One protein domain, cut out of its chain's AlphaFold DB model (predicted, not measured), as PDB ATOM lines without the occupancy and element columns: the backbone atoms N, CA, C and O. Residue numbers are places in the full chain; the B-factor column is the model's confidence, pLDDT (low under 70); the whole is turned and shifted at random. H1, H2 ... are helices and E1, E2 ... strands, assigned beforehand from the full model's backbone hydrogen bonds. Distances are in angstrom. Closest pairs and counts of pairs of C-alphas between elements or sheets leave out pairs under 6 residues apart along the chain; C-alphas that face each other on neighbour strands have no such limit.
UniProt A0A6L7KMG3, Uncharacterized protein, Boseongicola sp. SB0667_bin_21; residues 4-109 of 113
ATOM      1  N   ILE A   4     272.123 302.729 189.697       73.88
ATOM      2  CA  ILE A   4     272.735 302.705 191.024       73.88
ATOM      3  C   ILE A   4     272.280 301.429 191.716       73.88
ATOM      4  O   ILE A   4     271.087 301.236 191.940       73.88
ATOM      5  N   THR A   5     273.229 300.544 192.009       72.69
ATOM      6  CA  THR A   5     272.958 299.227 192.605       72.69
ATOM      7  C   THR A   5     273.225 299.183 194.104       72.69
ATOM      8  O   THR A   5     272.788 298.248 194.767       72.69
ATOM      9  N   ASN A   6     273.934 300.177 194.649       77.88
ATOM     10  CA  ASN A   6     274.169 300.305 196.081       77.88
ATOM     11  C   ASN A   6     273.226 301.371 196.677       77.88
ATOM     12  O   ASN A   6     273.351 302.545 196.325       77.88
ATOM     13  N   PRO A   7     272.305 301.006 197.589       75.94
ATOM     14  CA  PRO A   7     271.416 301.960 198.254       75.94
ATOM     15  C   PRO A   7     272.149 303.093 198.984       75.94
ATOM     16  O   PRO A   7     271.629 304.206 199.072       75.94
ATOM     17  N   ASP A   8     273.360 302.843 199.487       81.12
ATOM     18  CA  ASP A   8     274.133 303.853 200.221       81.12
ATOM     19  C   ASP A   8     274.539 305.041 199.336       81.12
ATOM     20  O   ASP A   8     274.650 306.164 199.829       81.12
ATOM     21  N   ASP A   9     274.643 304.833 198.019       82.19
ATOM     22  CA  ASP A   9     274.906 305.903 197.052       82.19
ATOM     23  C   ASP A   9     273.703 306.854 196.891       82.19
ATOM     24  O   ASP A   9     273.831 307.933 196.308       82.19
ATOM     25  N   LEU A  10     272.531 306.478 197.417       86.31
ATOM     26  CA  LEU A  10     271.297 307.271 197.401       86.31
ATOM     27  C   LEU A  10     270.984 307.882 198.765       86.31
ATOM     28  O   LEU A  10     270.283 308.890 198.839       86.31
ATOM     29  N   PHE A  11     271.477 307.292 199.853       89.50
ATOM     30  CA  PHE A  11     271.220 307.745 201.222       89.50
ATOM     31  C   PHE A  11     272.326 308.658 201.758       89.50
ATOM     32  O   PHE A  11     272.733 308.549 202.918       89.50
ATOM     33  N   PHE A  12     272.790 309.579 200.915       89.44
ATOM     34  CA  PHE A  12     273.781 310.585 201.283       89.44
ATOM     35  C   PHE A  12     273.174 311.696 202.160       89.44
ATOM     36  O   PHE A  12     271.973 311.980 202.073       89.44
ATOM     37  N   PRO A  13     273.988 312.333 203.022       91.69
ATOM     38  CA  PRO A  13     273.510 313.394 203.893       91.69
ATOM     39  C   PRO A  13     273.157 314.642 203.079       91.69
ATOM     40  O   PRO A  13     273.887 315.056 202.174       91.69
ATOM     41  N   VAL A  14     272.019 315.238 203.420       92.75
ATOM     42  CA  VAL A  14     271.529 316.472 202.812       92.75
ATOM     43  C   VAL A  14     271.176 317.474 203.892       92.75
ATOM     44  O   VAL A  14     270.552 317.121 204.889       92.75
ATOM     45  N   ASP A  15     271.549 318.729 203.661       93.31
ATOM     46  CA  ASP A  15     271.312 319.830 204.590       93.31
ATOM     47  C   ASP A  15     270.745 321.049 203.864       93.31
ATOM     48  O   ASP A  15     270.859 321.183 202.644       93.31
ATOM     49  N   THR A  16     270.159 321.970 204.631       93.12
ATOM     50  CA  THR A  16     269.767 323.290 204.127       93.12
ATOM     51  C   THR A  16     270.747 324.360 204.593       93.12
ATOM     52  O   THR A  16     271.193 324.362 205.740       93.12
ATOM     53  N   ARG A  17     271.084 325.301 203.706       92.44
ATOM     54  CA  ARG A  17     271.932 326.459 204.025       92.44
ATOM     55  C   ARG A  17     271.315 327.758 203.495       92.44
ATOM     56  O   ARG A  17     270.619 327.726 202.479       92.44
ATOM     57  N   PRO A  18     271.544 328.907 204.152       91.00
ATOM     58  CA  PRO A  18     271.081 330.195 203.642       91.00
ATOM     59  C   PRO A  18     271.806 330.563 202.344       91.00
ATOM     60  O   PRO A  18     272.994 330.277 202.188       91.00
ATOM     61  N   ILE A  19     271.106 331.240 201.432       91.38
ATOM     62  CA  ILE A  19     271.695 331.740 200.183       91.38
ATOM     63  C   ILE A  19     271.867 333.257 200.201       91.38
ATOM     64  O   ILE A  19     271.062 333.998 200.773       91.38
ATOM     65  N   PHE A  20     272.905 333.718 199.508       89.56
ATOM     66  CA  PHE A  20     273.230 335.130 199.357       89.56
ATOM     67  C   PHE A  20     273.408 335.460 197.875       89.56
ATOM     68  O   PHE A  20     273.992 334.689 197.118       89.56
ATOM     69  N   THR A  21     272.914 336.620 197.462       85.75
ATOM     70  CA  THR A  21     273.112 337.166 196.118       85.75
ATOM     71  C   THR A  21     274.310 338.108 196.112       85.75
ATOM     72  O   THR A  21     274.540 338.839 197.077       85.75
ATOM     73  N   ARG A  22     275.085 338.104 195.023       81.31
ATOM     74  CA  ARG A  22     276.163 339.076 194.798       81.31
ATOM     75  C   ARG A  22     275.641 340.174 193.880       81.31
ATOM     76  O   ARG A  22     275.168 339.892 192.783       81.31
ATOM     77  N   THR A  23     275.725 341.424 194.320       74.31
ATOM     78  CA  THR A  23     275.403 342.589 193.490       74.31
ATOM     79  C   THR A  23     276.688 343.130 192.878       74.31
ATOM     80  O   THR A  23     277.568 343.554 193.620       74.31
ATOM     81  N   GLY A  24     276.800 343.157 191.549       64.38
ATOM     82  CA  GLY A  24     277.989 343.640 190.823       64.38
ATOM     83  C   GLY A  24     278.235 345.158 190.880       64.38
ATOM     84  O   GLY A  24     278.763 345.720 189.927       64.38
ATOM     85  N   GLY A  25     277.803 345.842 191.944       66.12
ATOM     86  CA  GLY A  25     277.977 347.285 192.133       66.12
ATOM     87  C   GLY A  25     279.251 347.653 192.903       66.12
ATOM     88  O   GLY A  25     279.876 346.810 193.531       66.12
ATOM     89  N   LEU A  26     279.591 348.948 192.904       57.03
ATOM     90  CA  LEU A  26     280.819 349.583 193.439       57.03
ATOM     91  C   LEU A  26     281.152 349.345 194.932       57.03
ATOM     92  O   LEU A  26     282.140 349.890 195.423       57.03
ATOM     93  N   ARG A  27     280.341 348.595 195.685       59.56
ATOM     94  CA  ARG A  27     280.609 348.301 197.101       59.56
ATOM     95  C   ARG A  27     281.251 346.922 197.245       59.56
ATOM     96  O   ARG A  27     280.883 346.016 196.503       59.56
ATOM     97  N   PRO A  28     282.175 346.750 198.208       59.25
ATOM     98  CA  PRO A  28     282.811 345.469 198.457       59.25
ATOM     99  C   PRO A  28     281.758 344.394 198.722       59.25
ATOM    100  O   PRO A  28     280.706 344.656 199.306       59.25
ATOM    101  N   ASP A  29     282.107 343.208 198.244       65.19
ATOM    102  CA  ASP A  29     281.366 341.973 198.003       65.19
ATOM    103  C   ASP A  29     280.584 341.413 199.209       65.19
ATOM    104  O   ASP A  29     280.790 340.290 199.668       65.19
ATOM    105  N   ARG A  30     279.685 342.216 199.779       71.56
ATOM    106  CA  ARG A  30     278.806 341.793 200.864       71.56
ATOM    107  C   ARG A  30     277.582 341.132 200.247       71.56
ATOM    108  O   ARG A  30     276.709 341.818 199.719       71.56
ATOM    109  N   GLY A  31     277.531 339.804 200.323       80.75
ATOM    110  CA  GLY A  31     276.371 339.038 199.879       80.75
ATOM    111  C   GLY A  31     275.081 339.536 200.541       80.75
ATOM    112  O   GLY A  31     275.032 339.714 201.760       80.75
ATOM    113  N   ILE A  32     274.041 339.772 199.741       86.62
ATOM    114  CA  ILE A  32     272.709 340.151 200.227       86.62
ATOM    115  C   ILE A  32     271.923 338.857 200.469       86.62
ATOM    116  O   ILE A  32     271.742 338.101 199.509       86.62
ATOM    117  N   PRO A  33     271.455 338.573 201.702       88.50
ATOM    118  CA  PRO A  33     270.637 337.392 201.969       88.50
ATOM    119  C   PRO A  33     269.424 337.355 201.037       88.50
ATOM    120  O   PRO A  33     268.815 338.401 200.814       88.50
ATOM    121  N   ALA A  34     269.045 336.183 200.524       89.12
ATOM    122  CA  ALA A  34     267.763 336.013 199.838       89.12
ATOM    123  C   ALA A  34     266.729 335.464 200.841       89.12
ATOM    124  O   ALA A  34     266.759 334.273 201.158       89.12
ATOM    125  N   PRO A  35     265.829 336.300 201.392       87.56
ATOM    126  CA  PRO A  35     264.937 335.871 202.463       87.56
ATOM    127  C   PRO A  35     263.966 334.782 201.994       87.56
ATOM    128  O   PRO A  35     263.433 334.847 200.885       87.56
ATOM    129  N   GLY A  36     263.715 333.792 202.853       87.25
ATOM    130  CA  GLY A  36     262.782 332.695 202.565       87.25
ATOM    131  C   GLY A  36     263.254 331.731 201.470       87.25
ATOM    132  O   GLY A  36     262.426 331.026 200.883       87.25
ATOM    133  N   LYS A  37     264.557 331.739 201.168       91.00
ATOM    134  CA  LYS A  37     265.218 330.814 200.251       91.00
ATOM    135  C   LYS A  37     266.369 330.117 200.960       91.00
ATOM    136  O   LYS A  37     267.200 330.776 201.585       91.00
ATOM    137  N   MET A  38     266.438 328.808 200.785       92.62
ATOM    138  CA  MET A  38     267.541 327.985 201.260       92.62
ATOM    139  C   MET A  38     268.064 327.152 200.097       92.62
ATOM    140  O   MET A  38     267.327 326.804 199.176       92.62
ATOM    141  N   VAL A  39     269.350 326.833 200.126       92.69
ATOM    142  CA  VAL A  39     269.942 325.853 199.220       92.69
ATOM    143  C   VAL A  39     269.963 324.503 199.913       92.69
ATOM    144  O   VAL A  39     270.306 324.418 201.090       92.69
ATOM    145  N   ILE A  40     269.592 323.463 199.179       92.75
ATOM    146  CA  ILE A  40     269.782 322.076 199.576       92.75
ATOM    147  C   ILE A  40     271.159 321.660 199.071       92.75
ATOM    148  O   ILE A  40     271.460 321.805 197.881       92.75
ATOM    149  N   VAL A  41     271.991 321.154 199.973       92.50
ATOM    150  CA  VAL A  41     273.354 320.721 199.664       92.50
ATOM    151  C   VAL A  41     273.544 319.255 200.011       92.50
ATOM    152  O   VAL A  41     273.023 318.786 201.022       92.50
ATOM    153  N   ASN A  42     274.330 318.550 199.202       92.12
ATOM    154  CA  ASN A  42     274.967 317.312 199.623       92.12
ATOM    155  C   ASN A  42     276.109 317.692 200.570       92.12
ATOM    156  O   ASN A  42     277.152 318.181 200.126       92.12
ATOM    157  N   SER A  43     275.916 317.504 201.873       91.62
ATOM    158  CA  SER A  43     276.876 317.989 202.866       91.62
ATOM    159  C   SER A  43     278.155 317.161 202.953       91.62
ATOM    160  O   SER A  43     279.145 317.656 203.486       91.62
ATOM    161  N   ALA A  44     278.190 315.959 202.367       90.25
ATOM    162  CA  ALA A  44     279.417 315.170 202.267       90.25
ATOM    163  C   ALA A  44     280.382 315.708 201.196       90.25
ATOM    164  O   ALA A  44     281.595 315.580 201.347       90.25
ATOM    165  N   LYS A  45     279.848 316.294 200.115       89.38
ATOM    166  CA  LYS A  45     280.631 316.772 198.958       89.38
ATOM    167  C   LYS A  45     280.662 318.293 198.802       89.38
ATOM    168  O   LYS A  45     281.382 318.798 197.952       89.38
ATOM    169  N   ASP A  46     279.885 319.007 199.614       88.38
ATOM    170  CA  ASP A  46     279.658 320.452 199.500       88.38
ATOM    171  C   ASP A  46     279.072 320.872 198.134       88.38
ATOM    172  O   ASP A  46     279.331 321.956 197.614       88.38
ATOM    173  N   GLU A  47     278.248 319.999 197.546       89.75
ATOM    174  CA  GLU A  47     277.620 320.205 196.236       89.75
ATOM    175  C   GLU A  47     276.184 320.724 196.381       89.75
ATOM    176  O   GLU A  47     275.409 320.246 197.210       89.75
ATOM    177  N   VAL A  48     275.801 321.686 195.539       90.06
ATOM    178  CA  VAL A  48     274.432 322.218 195.492       90.06
ATOM    179  C   VAL A  48     273.524 321.271 194.714       90.06
ATOM    180  O   VAL A  48     273.777 320.988 193.546       90.06
ATOM    181  N   LEU A  49     272.426 320.844 195.341       89.06
ATOM    182  CA  LEU A  49     271.421 319.966 194.732       89.06
ATOM    183  C   LEU A  49     270.227 320.749 194.182       89.06
ATOM    184  O   LEU A  49     269.638 320.382 193.168       89.06
ATOM    185  N   GLY A  50     269.864 321.844 194.847       88.88
ATOM    186  CA  GLY A  50     268.734 322.671 194.444       88.88
ATOM    187  C   GLY A  50     268.483 323.818 195.408       88.88
ATOM    188  O   GLY A  50     269.112 323.920 196.456       88.88
ATOM    189  N   ILE A  51     267.551 324.695 195.050       89.88
ATOM    190  CA  ILE A  51     267.111 325.800 195.903       89.88
ATOM    191  C   ILE A  51     265.657 325.547 196.265       89.88
ATOM    192  O   ILE A  51     264.813 325.380 195.384       89.88
ATOM    193  N   GLU A  52     265.363 325.566 197.558       87.75
ATOM    194  CA  GLU A  52     264.000 325.563 198.056       87.75
ATOM    195  C   GLU A  52     263.580 326.978 198.456       87.75
ATOM    196  O   GLU A  52     264.385 327.879 198.720       87.75
ATOM    197  N   GLY A  53     262.277 327.204 198.442       83.06
ATOM    198  CA  GLY A  53     261.706 328.373 199.075       83.06
ATOM    199  C   GLY A  53     260.316 328.057 199.571       83.06
ATOM    200  O   GLY A  53     259.709 327.092 199.116       83.06
ATOM    201  N   ARG A  54     259.778 328.953 200.404       78.75
ATOM    202  CA  ARG A  54     258.490 328.789 201.111       78.75
ATOM    203  C   ARG A  54     258.565 327.875 202.339       78.75
ATOM    204  O   ARG A  54     257.523 327.416 202.795       78.75
ATOM    205  N   ASN A  55     259.758 327.697 202.910       79.38
ATOM    206  CA  ASN A  55     259.982 326.962 204.157       79.38
ATOM    207  C   ASN A  55     259.471 325.516 204.072       79.38
ATOM    208  O   ASN A  55     258.805 325.032 204.992       79.38
ATOM    209  N   TYR A  56     259.733 324.837 202.951       84.62
ATOM    210  CA  TYR A  56     259.398 323.421 202.864       84.62
ATOM    211  C   TYR A  56     260.255 322.624 203.847       84.62
ATOM    212  O   TYR A  56     261.417 322.939 204.105       84.62
ATOM    213  N   ARG A  57     259.675 321.557 204.398       88.50
ATOM    214  CA  ARG A  57     260.432 320.610 205.213       88.50
ATOM    215  C   ARG A  57     261.325 319.780 204.295       88.50
ATOM    216  O   ARG A  57     260.813 319.123 203.391       88.50
ATOM    217  N   LEU A  58     262.629 319.771 204.563       90.31
ATOM    218  CA  LEU A  58     263.546 318.833 203.925       90.31
ATOM    219  C   LEU A  58     263.162 317.400 204.324       90.31
ATOM    220  O   LEU A  58     262.999 317.104 205.507       90.31
ATOM    221  N   VAL A  59     263.003 316.532 203.331       91.94
ATOM    222  CA  VAL A  59     262.769 315.095 203.506       91.94
ATOM    223  C   VAL A  59     263.928 314.382 202.831       91.94
ATOM    224  O   VAL A  59     264.179 314.606 201.647       91.94
ATOM    225  N   THR A  60     264.659 313.568 203.584       92.25
ATOM    226  CA  THR A  60     265.795 312.815 203.045       92.25
ATOM    227  C   THR A  60     265.316 311.572 202.293       92.25
ATOM    228  O   THR A  60     264.208 311.080 202.520       92.25
ATOM    229  N   ASN A  61     266.172 310.994 201.446       91.06
ATOM    230  CA  ASN A  61     265.868 309.709 200.805       91.06
ATOM    231  C   ASN A  61     265.632 308.594 201.839       91.06
ATOM    232  O   ASN A  61     264.818 307.703 201.607       91.06
ATOM    233  N   ARG A  62     266.279 308.672 203.011       90.94
ATOM    234  CA  ARG A  62     266.062 307.738 204.123       90.94
ATOM    235  C   ARG A  62     264.668 307.899 204.737       90.94
ATOM    236  O   ARG A  62     264.003 306.898 204.989       90.94
ATOM    237  N   ASP A  63     264.206 309.137 204.916       92.69
ATOM    238  CA  ASP A  63     262.845 309.423 205.393       92.69
ATOM    239  C   ASP A  63     261.790 308.946 204.388       92.69
ATOM    240  O   ASP A  63     260.788 308.339 204.772       92.69
ATOM    241  N   ALA A  64     262.021 309.196 203.095       91.88
ATOM    242  CA  ALA A  64     261.139 308.746 202.022       91.88
ATOM    243  C   ALA A  64     261.064 307.212 201.959       91.88
ATOM    244  O   ALA A  64     259.971 306.656 201.854       91.88
ATOM    245  N   PHE A  65     262.202 306.528 202.100       91.19
ATOM    246  CA  PHE A  65     262.270 305.068 202.138       91.19
ATOM    247  C   PHE A  65     261.524 304.482 203.346       91.19
ATOM    248  O   PHE A  65     260.731 303.553 203.195       91.19
ATOM    249  N   ALA A  66     261.716 305.055 204.539       91.75
ATOM    250  CA  ALA A  66     260.983 304.647 205.737       91.75
ATOM    251  C   ALA A  66     259.467 304.863 205.582       91.75
ATOM    252  O   ALA A  66     258.673 303.986 205.922       91.75
ATOM    253  N   CYS A  67     259.059 305.998 205.003       93.50
ATOM    254  CA  CYS A  67     257.660 306.281 204.686       93.50
ATOM    255  C   CYS A  67     257.077 305.241 203.716       93.50
ATOM    256  O   CYS A  67     255.994 304.712 203.954       93.50
ATOM    257  N   ALA A  68     257.814 304.890 202.661       92.50
ATOM    258  CA  ALA A  68     257.381 303.892 201.691       92.50
ATOM    259  C   ALA A  68     257.204 302.500 202.328       92.50
ATOM    260  O   ALA A  68     256.194 301.841 202.073       92.50
ATOM    261  N   ARG A  69     258.108 302.085 203.229       92.62
ATOM    262  CA  ARG A  69     257.952 300.852 204.023       92.62
ATOM    263  C   ARG A  69     256.708 300.884 204.917       92.62
ATOM    264  O   ARG A  69     255.968 299.904 204.969       92.62
ATOM    265  N   ALA A  70     256.441 302.013 205.574       93.00
ATOM    266  CA  ALA A  70     255.238 302.184 206.388       93.00
ATOM    267  C   ALA A  70     253.954 302.101 205.540       93.00
ATOM    268  O   ALA A  70     252.991 301.445 205.937       93.00
ATOM    269  N   CYS A  71     253.953 302.702 204.345       93.88
ATOM    270  CA  CYS A  71     252.856 302.579 203.383       93.88
ATOM    271  C   CYS A  71     252.651 301.128 202.929       93.88
ATOM    272  O   CYS A  71     251.513 300.669 202.863       93.88
ATOM    273  N   ALA A  72     253.735 300.396 202.656       92.44
ATOM    274  CA  ALA A  72     253.657 298.996 202.254       92.44
ATOM    275  C   ALA A  72     253.035 298.128 203.359       92.44
ATOM    276  O   ALA A  72     252.097 297.382 203.094       92.44
ATOM    277  N   ARG A  73     253.453 298.313 204.616       91.69
ATOM    278  CA  ARG A  73     252.823 297.660 205.774       91.69
ATOM    279  C   ARG A  73     251.348 298.036 205.936       91.69
ATOM    280  O   ARG A  73     250.538 297.188 206.291       91.69
ATOM    281  N   ALA A  74     250.984 299.295 205.705       94.19
ATOM    282  CA  ALA A  74     249.588 299.718 205.788       94.19
ATOM    283  C   ALA A  74     248.714 299.057 204.704       94.19
ATOM    284  O   ALA A  74     247.552 298.754 204.963       94.19
ATOM    285  N   ALA A  75     249.273 298.825 203.512       94.56
ATOM    286  CA  ALA A  75     248.597 298.145 202.409       94.56
ATOM    287  C   ALA A  75     248.566 296.612 202.563       94.56
ATOM    288  O   ALA A  75     247.596 295.988 202.140       94.56
ATOM    289  N   PHE A  76     249.595 296.030 203.187       93.62
ATOM    290  CA  PHE A  76     249.758 294.593 203.437       93.62
ATOM    291  C   PHE A  76     250.026 294.344 204.934       93.62
ATOM    292  O   PHE A  76     251.183 294.146 205.332       93.62
ATOM    293  N   PRO A  77     248.984 294.401 205.789       93.31
ATOM    294  CA  PRO A  77     249.124 294.380 207.250       93.31
ATOM    295  C   PRO A  77     249.756 293.108 207.825       93.31
ATOM    296  O   PRO A  77     250.224 293.114 208.963       93.31
ATOM    297  N   GLU A  78     249.746 292.019 207.060       93.19
ATOM    298  CA  GLU A  78     250.377 290.740 207.378       93.19
ATOM    299  C   GLU A  78     251.906 290.756 207.236       93.19
ATOM    300  O   GLU A  78     252.569 289.840 207.720       93.19
ATOM    301  N   THR A  79     252.463 291.784 206.591       91.81
ATOM    302  CA  THR A  79     253.908 291.946 206.389       91.81
ATOM    303  C   THR A  79     254.520 292.874 207.435       91.81
ATOM    304  O   THR A  79     253.872 293.772 207.983       91.81
ATOM    305  N   THR A  80     255.810 292.692 207.696       89.75
ATOM    306  CA  THR A  80     256.617 293.644 208.461       89.75
ATOM    307  C   THR A  80     257.352 294.603 207.528       89.75
ATOM    308  O   THR A  80     257.625 294.302 206.369       89.75
ATOM    309  N   GLU A  81     257.701 295.787 208.030       86.56
ATOM    310  CA  GLU A  81     258.406 296.790 207.228       86.56
ATOM    311  C   GLU A  81     259.762 296.275 206.709       86.56
ATOM    312  O   GLU A  81     260.161 296.643 205.609       86.56
ATOM    313  N   ASP A  82     260.454 295.414 207.468       87.31
ATOM    314  CA  ASP A  82     261.759 294.845 207.091       87.31
ATOM    315  C   ASP A  82     261.673 293.808 205.964       87.31
ATOM    316  O   ASP A  82     262.694 293.425 205.393       87.31
ATOM    317  N   GLU A  83     260.468 293.361 205.613       88.75
ATOM    318  CA  GLU A  83     260.262 292.469 204.473       88.75
ATOM    319  C   GLU A  83     260.255 293.213 203.136       88.75
ATOM    320  O   GLU A  83     260.430 292.582 202.092       88.75
ATOM    321  N   TRP A  84     260.100 294.539 203.165       89.12
ATOM    322  CA  TRP A  84     260.140 295.408 201.994       89.12
ATOM    323  C   TRP A  84     261.547 295.966 201.814       89.12
ATOM    324  O   TRP A  84     262.005 296.843 202.552       89.12
ATOM    325  N   VAL A  85     262.239 295.435 200.815       86.50
ATOM    326  CA  VAL A  85     263.648 295.708 200.546       86.50
ATOM    327  C   VAL A  85     263.815 296.522 199.271       86.50
ATOM    328  O   VAL A  85     262.965 296.515 198.381       86.50
ATOM    329  N   PHE A  86     264.937 297.232 199.192       80.69
ATOM    330  CA  PHE A  86     265.356 297.945 197.991       80.69
ATOM    331  C   PHE A  86     265.482 296.969 196.812       80.69
ATOM    332  O   PHE A  86     266.144 295.933 196.922       80.69
ATOM    333  N   LEU A  87     264.858 297.297 195.682       74.12
ATOM    334  CA  LEU A  87     265.020 296.541 194.445       74.12
ATOM    335  C   LEU A  87     266.398 296.854 193.858       74.12
ATOM    336  O   LEU A  87     266.762 298.016 193.793       74.12
ATOM    337  N   ALA A  88     267.151 295.837 193.428       66.56
ATOM    338  CA  ALA A  88     268.597 295.868 193.138       66.56
ATOM    339  C   ALA A  88     269.148 297.008 192.242       66.56
ATOM    340  O   ALA A  88     270.363 297.126 192.090       66.56
ATOM    341  N   ALA A  89     268.301 297.837 191.635       71.38
ATOM    342  CA  ALA A  89     268.701 299.065 190.975       71.38
ATOM    343  C   ALA A  89     267.695 300.190 191.253       71.38
ATOM    344  O   ALA A  89     266.497 300.019 191.038       71.38
ATOM    345  N   ALA A  90     268.204 301.363 191.625       80.75
ATOM    346  CA  ALA A  90     267.466 302.616 191.519       80.75
ATOM    347  C   ALA A  90     267.826 303.339 190.225       80.75
ATOM    348  O   ALA A  90     268.950 303.233 189.710       80.75
ATOM    349  N   ASP A  91     266.871 304.128 189.746       83.38
ATOM    350  CA  ASP A  91     267.119 305.091 188.689       83.38
ATOM    351  C   ASP A  91     267.372 306.469 189.301       83.38
ATOM    352  O   ASP A  91     266.521 307.023 189.995       83.38
ATOM    353  N   ALA A  92     268.562 307.022 189.088       83.81
ATOM    354  CA  ALA A  92     268.958 308.290 189.683       83.81
ATOM    355  C   ALA A  92     269.957 309.037 188.802       83.81
ATOM    356  O   ALA A  92     270.708 308.453 188.013       83.81
ATOM    357  N   THR A  93     269.985 310.359 188.952       80.81
ATOM    358  CA  THR A  93     271.005 311.195 188.317       80.81
ATOM    359  C   THR A  93     272.273 311.220 189.167       80.81
ATOM    360  O   THR A  93     272.209 311.264 190.392       80.81
ATOM    361  N   GLN A  94     273.448 311.263 188.527       74.88
ATOM    362  CA  GLN A  94     274.725 311.419 189.248       74.88
ATOM    363  C   GLN A  94     274.785 312.719 190.065       74.88
ATOM    364  O   GLN A  94     275.474 312.778 191.076       74.88
ATOM    365  N   SER A  95     274.047 313.750 189.640       75.06
ATOM    366  CA  SER A  95     273.912 315.018 190.359       75.06
ATOM    367  C   SER A  95     273.040 314.928 191.616       75.06
ATOM    368  O   SER A  95     272.944 315.914 192.337       75.06
ATOM    369  N   GLY A  96     272.349 313.808 191.861       77.69
ATOM    370  CA  GLY A  96     271.452 313.644 193.011       77.69
ATOM    371  C   GLY A  96     270.174 314.490 192.946       77.69
ATOM    372  O   GLY A  96     269.467 314.607 193.941       77.69
ATOM    373  N   SER A  97     269.863 315.085 191.791       77.44
ATOM    374  CA  SER A  97     268.675 315.931 191.596       77.44
ATOM    375  C   SER A  97     267.370 315.138 191.483       77.44
ATOM    376  O   SER A  97     266.289 315.709 191.608       77.44
ATOM    377  N   TYR A  98     267.462 313.843 191.179       83.69
ATOM    378  CA  TYR A  98     266.329 312.937 191.039       83.69
ATOM    379  C   TYR A  98     266.730 311.518 191.434       83.69
ATOM    380  O   TYR A  98     267.834 311.070 191.112       83.69
ATOM    381  N   CYS A  99     265.805 310.810 192.078       85.38
ATOM    382  CA  CYS A  99     265.925 309.394 192.376       85.38
ATOM    383  C   CYS A  99     264.540 308.737 192.385       85.38
ATOM    384  O   CYS A  99     263.597 309.267 192.971       85.38
ATOM    385  N   HIS A 100     264.450 307.570 191.756       87.56
ATOM    386  CA  HIS A 100     263.336 306.641 191.845       87.56
ATOM    387  C   HIS A 100     263.835 305.345 192.479       87.56
ATOM    388  O   HIS A 100     264.759 304.712 191.960       87.56
ATOM    389  N   ILE A 101     263.210 304.954 193.589       86.19
ATOM    390  CA  ILE A 101     263.532 303.735 194.332       86.19
ATOM    391  C   ILE A 101     262.315 302.820 194.303       86.19
ATOM    392  O   ILE A 101     261.265 303.180 194.833       86.19
ATOM    393  N   ASP A 102     262.486 301.630 193.739       86.69
ATOM    394  CA  ASP A 102     261.486 300.575 193.829       86.69
ATOM    395  C   ASP A 102     261.724 299.717 195.077       86.69
ATOM    396  O   ASP A 102     262.859 299.423 195.464       86.69
ATOM    397  N   LEU A 103     260.624 299.303 195.702       87.62
ATOM    398  CA  LEU A 103     260.603 298.345 196.801       87.62
ATOM    399  C   LEU A 103     260.004 297.030 196.307       87.62
ATOM    400  O   LEU A 103     258.978 297.032 195.627       87.62
ATOM    401  N   SER A 104     260.593 295.906 196.705       88.62
ATOM    402  CA  SER A 104     259.962 294.590 196.578       88.62
ATOM    403  C   SER A 104     259.857 293.902 197.923       88.62
ATOM    404  O   SER A 104     260.698 294.064 198.806       88.62
ATOM    405  N   HIS A 105     258.815 293.088 198.069       89.62
ATOM    406  CA  HIS A 105     258.776 292.119 199.146       89.62
ATOM    407  C   HIS A 105     259.887 291.087 198.923       89.62
ATOM    408  O   HIS A 105     260.058 290.591 197.806       89.62
ATOM    409  N   ARG A 106     260.619 290.721 199.975       86.75
ATOM    410  CA  ARG A 106     261.765 289.797 199.904       86.75
ATOM    411  C   ARG A 106     261.443 288.444 199.256       86.75
ATOM    412  O   ARG A 106     262.306 287.857 198.624       86.75
ATOM    413  N   THR A 107     260.202 287.958 199.365       82.56
ATOM    414  CA  THR A 107     259.770 286.699 198.719       82.56
ATOM    415  C   THR A 107     259.583 286.825 197.207       82.56
ATOM    416  O   THR A 107     259.569 285.816 196.510       82.56
ATOM    417  N   GLY A 108     259.421 288.049 196.700       71.69
ATOM    418  CA  GLY A 108     259.345 288.353 195.273       71.69
ATOM    419  C   GLY A 108     260.711 288.601 194.632       71.69
ATOM    420  O   GLY A 108     260.775 288.788 193.418       71.69
ATOM    421  N   GLN A 109     261.801 288.606 195.410       67.62
ATOM    422  CA  GLN A 109     263.147 288.586 194.849       67.62
ATOM    423  C   GLN A 109     263.427 287.174 194.333       67.62
ATOM    424  O   GLN A 109     263.776 286.269 195.084       67.62
TER     425      GLN A 109
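Overview. This is residues 4 to 109 of the 113 residues of an uncharacterized protein of Boseongicola sp. SB0667_bin_21 (UniProt A0A6L7KMG3). The model is a long rod of two parts set end to end: a strongly twisted sheet of three strands, E1 to E3, whose E1-E2 hairpin reaches one tip, and a helix, H1, with the tiny hairpin E4-E5 beside it towards the other. The long loop between E4 and E5 folds back towards the sheet. The 106 printed residues hold five named strands and one named helix, in the order E1 E2 E3 H1 E4 E5, mixed in class, with under half of the residues in named elements; both sheets, E1 - E2 - E3 and E4 - E5, are antiparallel. The whole is loose, with a radius of gyration of the C-alphas of 18.8 A and spans of 66 by 25 by 16 A.

Arrangement. Start with E1, residues 14 to 21, and E2, residues 32 to 42, a hairpin with N 17 and O 39 at 2.9 A. E2 bends by 95 degrees at residue 36. E3, residues 47 to 53, extends the meander, each strand the antiparallel neighbour of the one before; find N 40 and O 50 at 2.8 A. H1, residues 61 to 75, is not on this sheet; every O i to N i+4 pair in it is within hydrogen-bond range. Its closest C-alpha pair with E4, residues 84 to 86, is Arg 69 and Trp 84, 6.2 A. E4 forms a hairpin with E5, residues 103 to 105, N 85 and O 104 being 2.9 A apart. H1 and E5 are near each other, with 7 pairs of C-alphas within 10 A.

Along the chain. Find C-alpha 14 at (271.529, 316.472, 202.812); E1 runs 21.8 A from there. E2 spans 23.0 A and E3 18.1 A. H1 starts at (265.868, 309.709, 200.805) and spans 20.8 A. E4 and E5 are short, and E5 ends at C-alpha 105, (258.776, 292.119, 199.146).

Size, cuts and confidence. The C-alphas farthest apart are those of Leu 26 and Glu 78, 67.7 A. The printed part has no cut, and the link E4 to E5 is long, with 16 residues. Look for pLDDT under 70 at residues 24 to 29, 88 and 109.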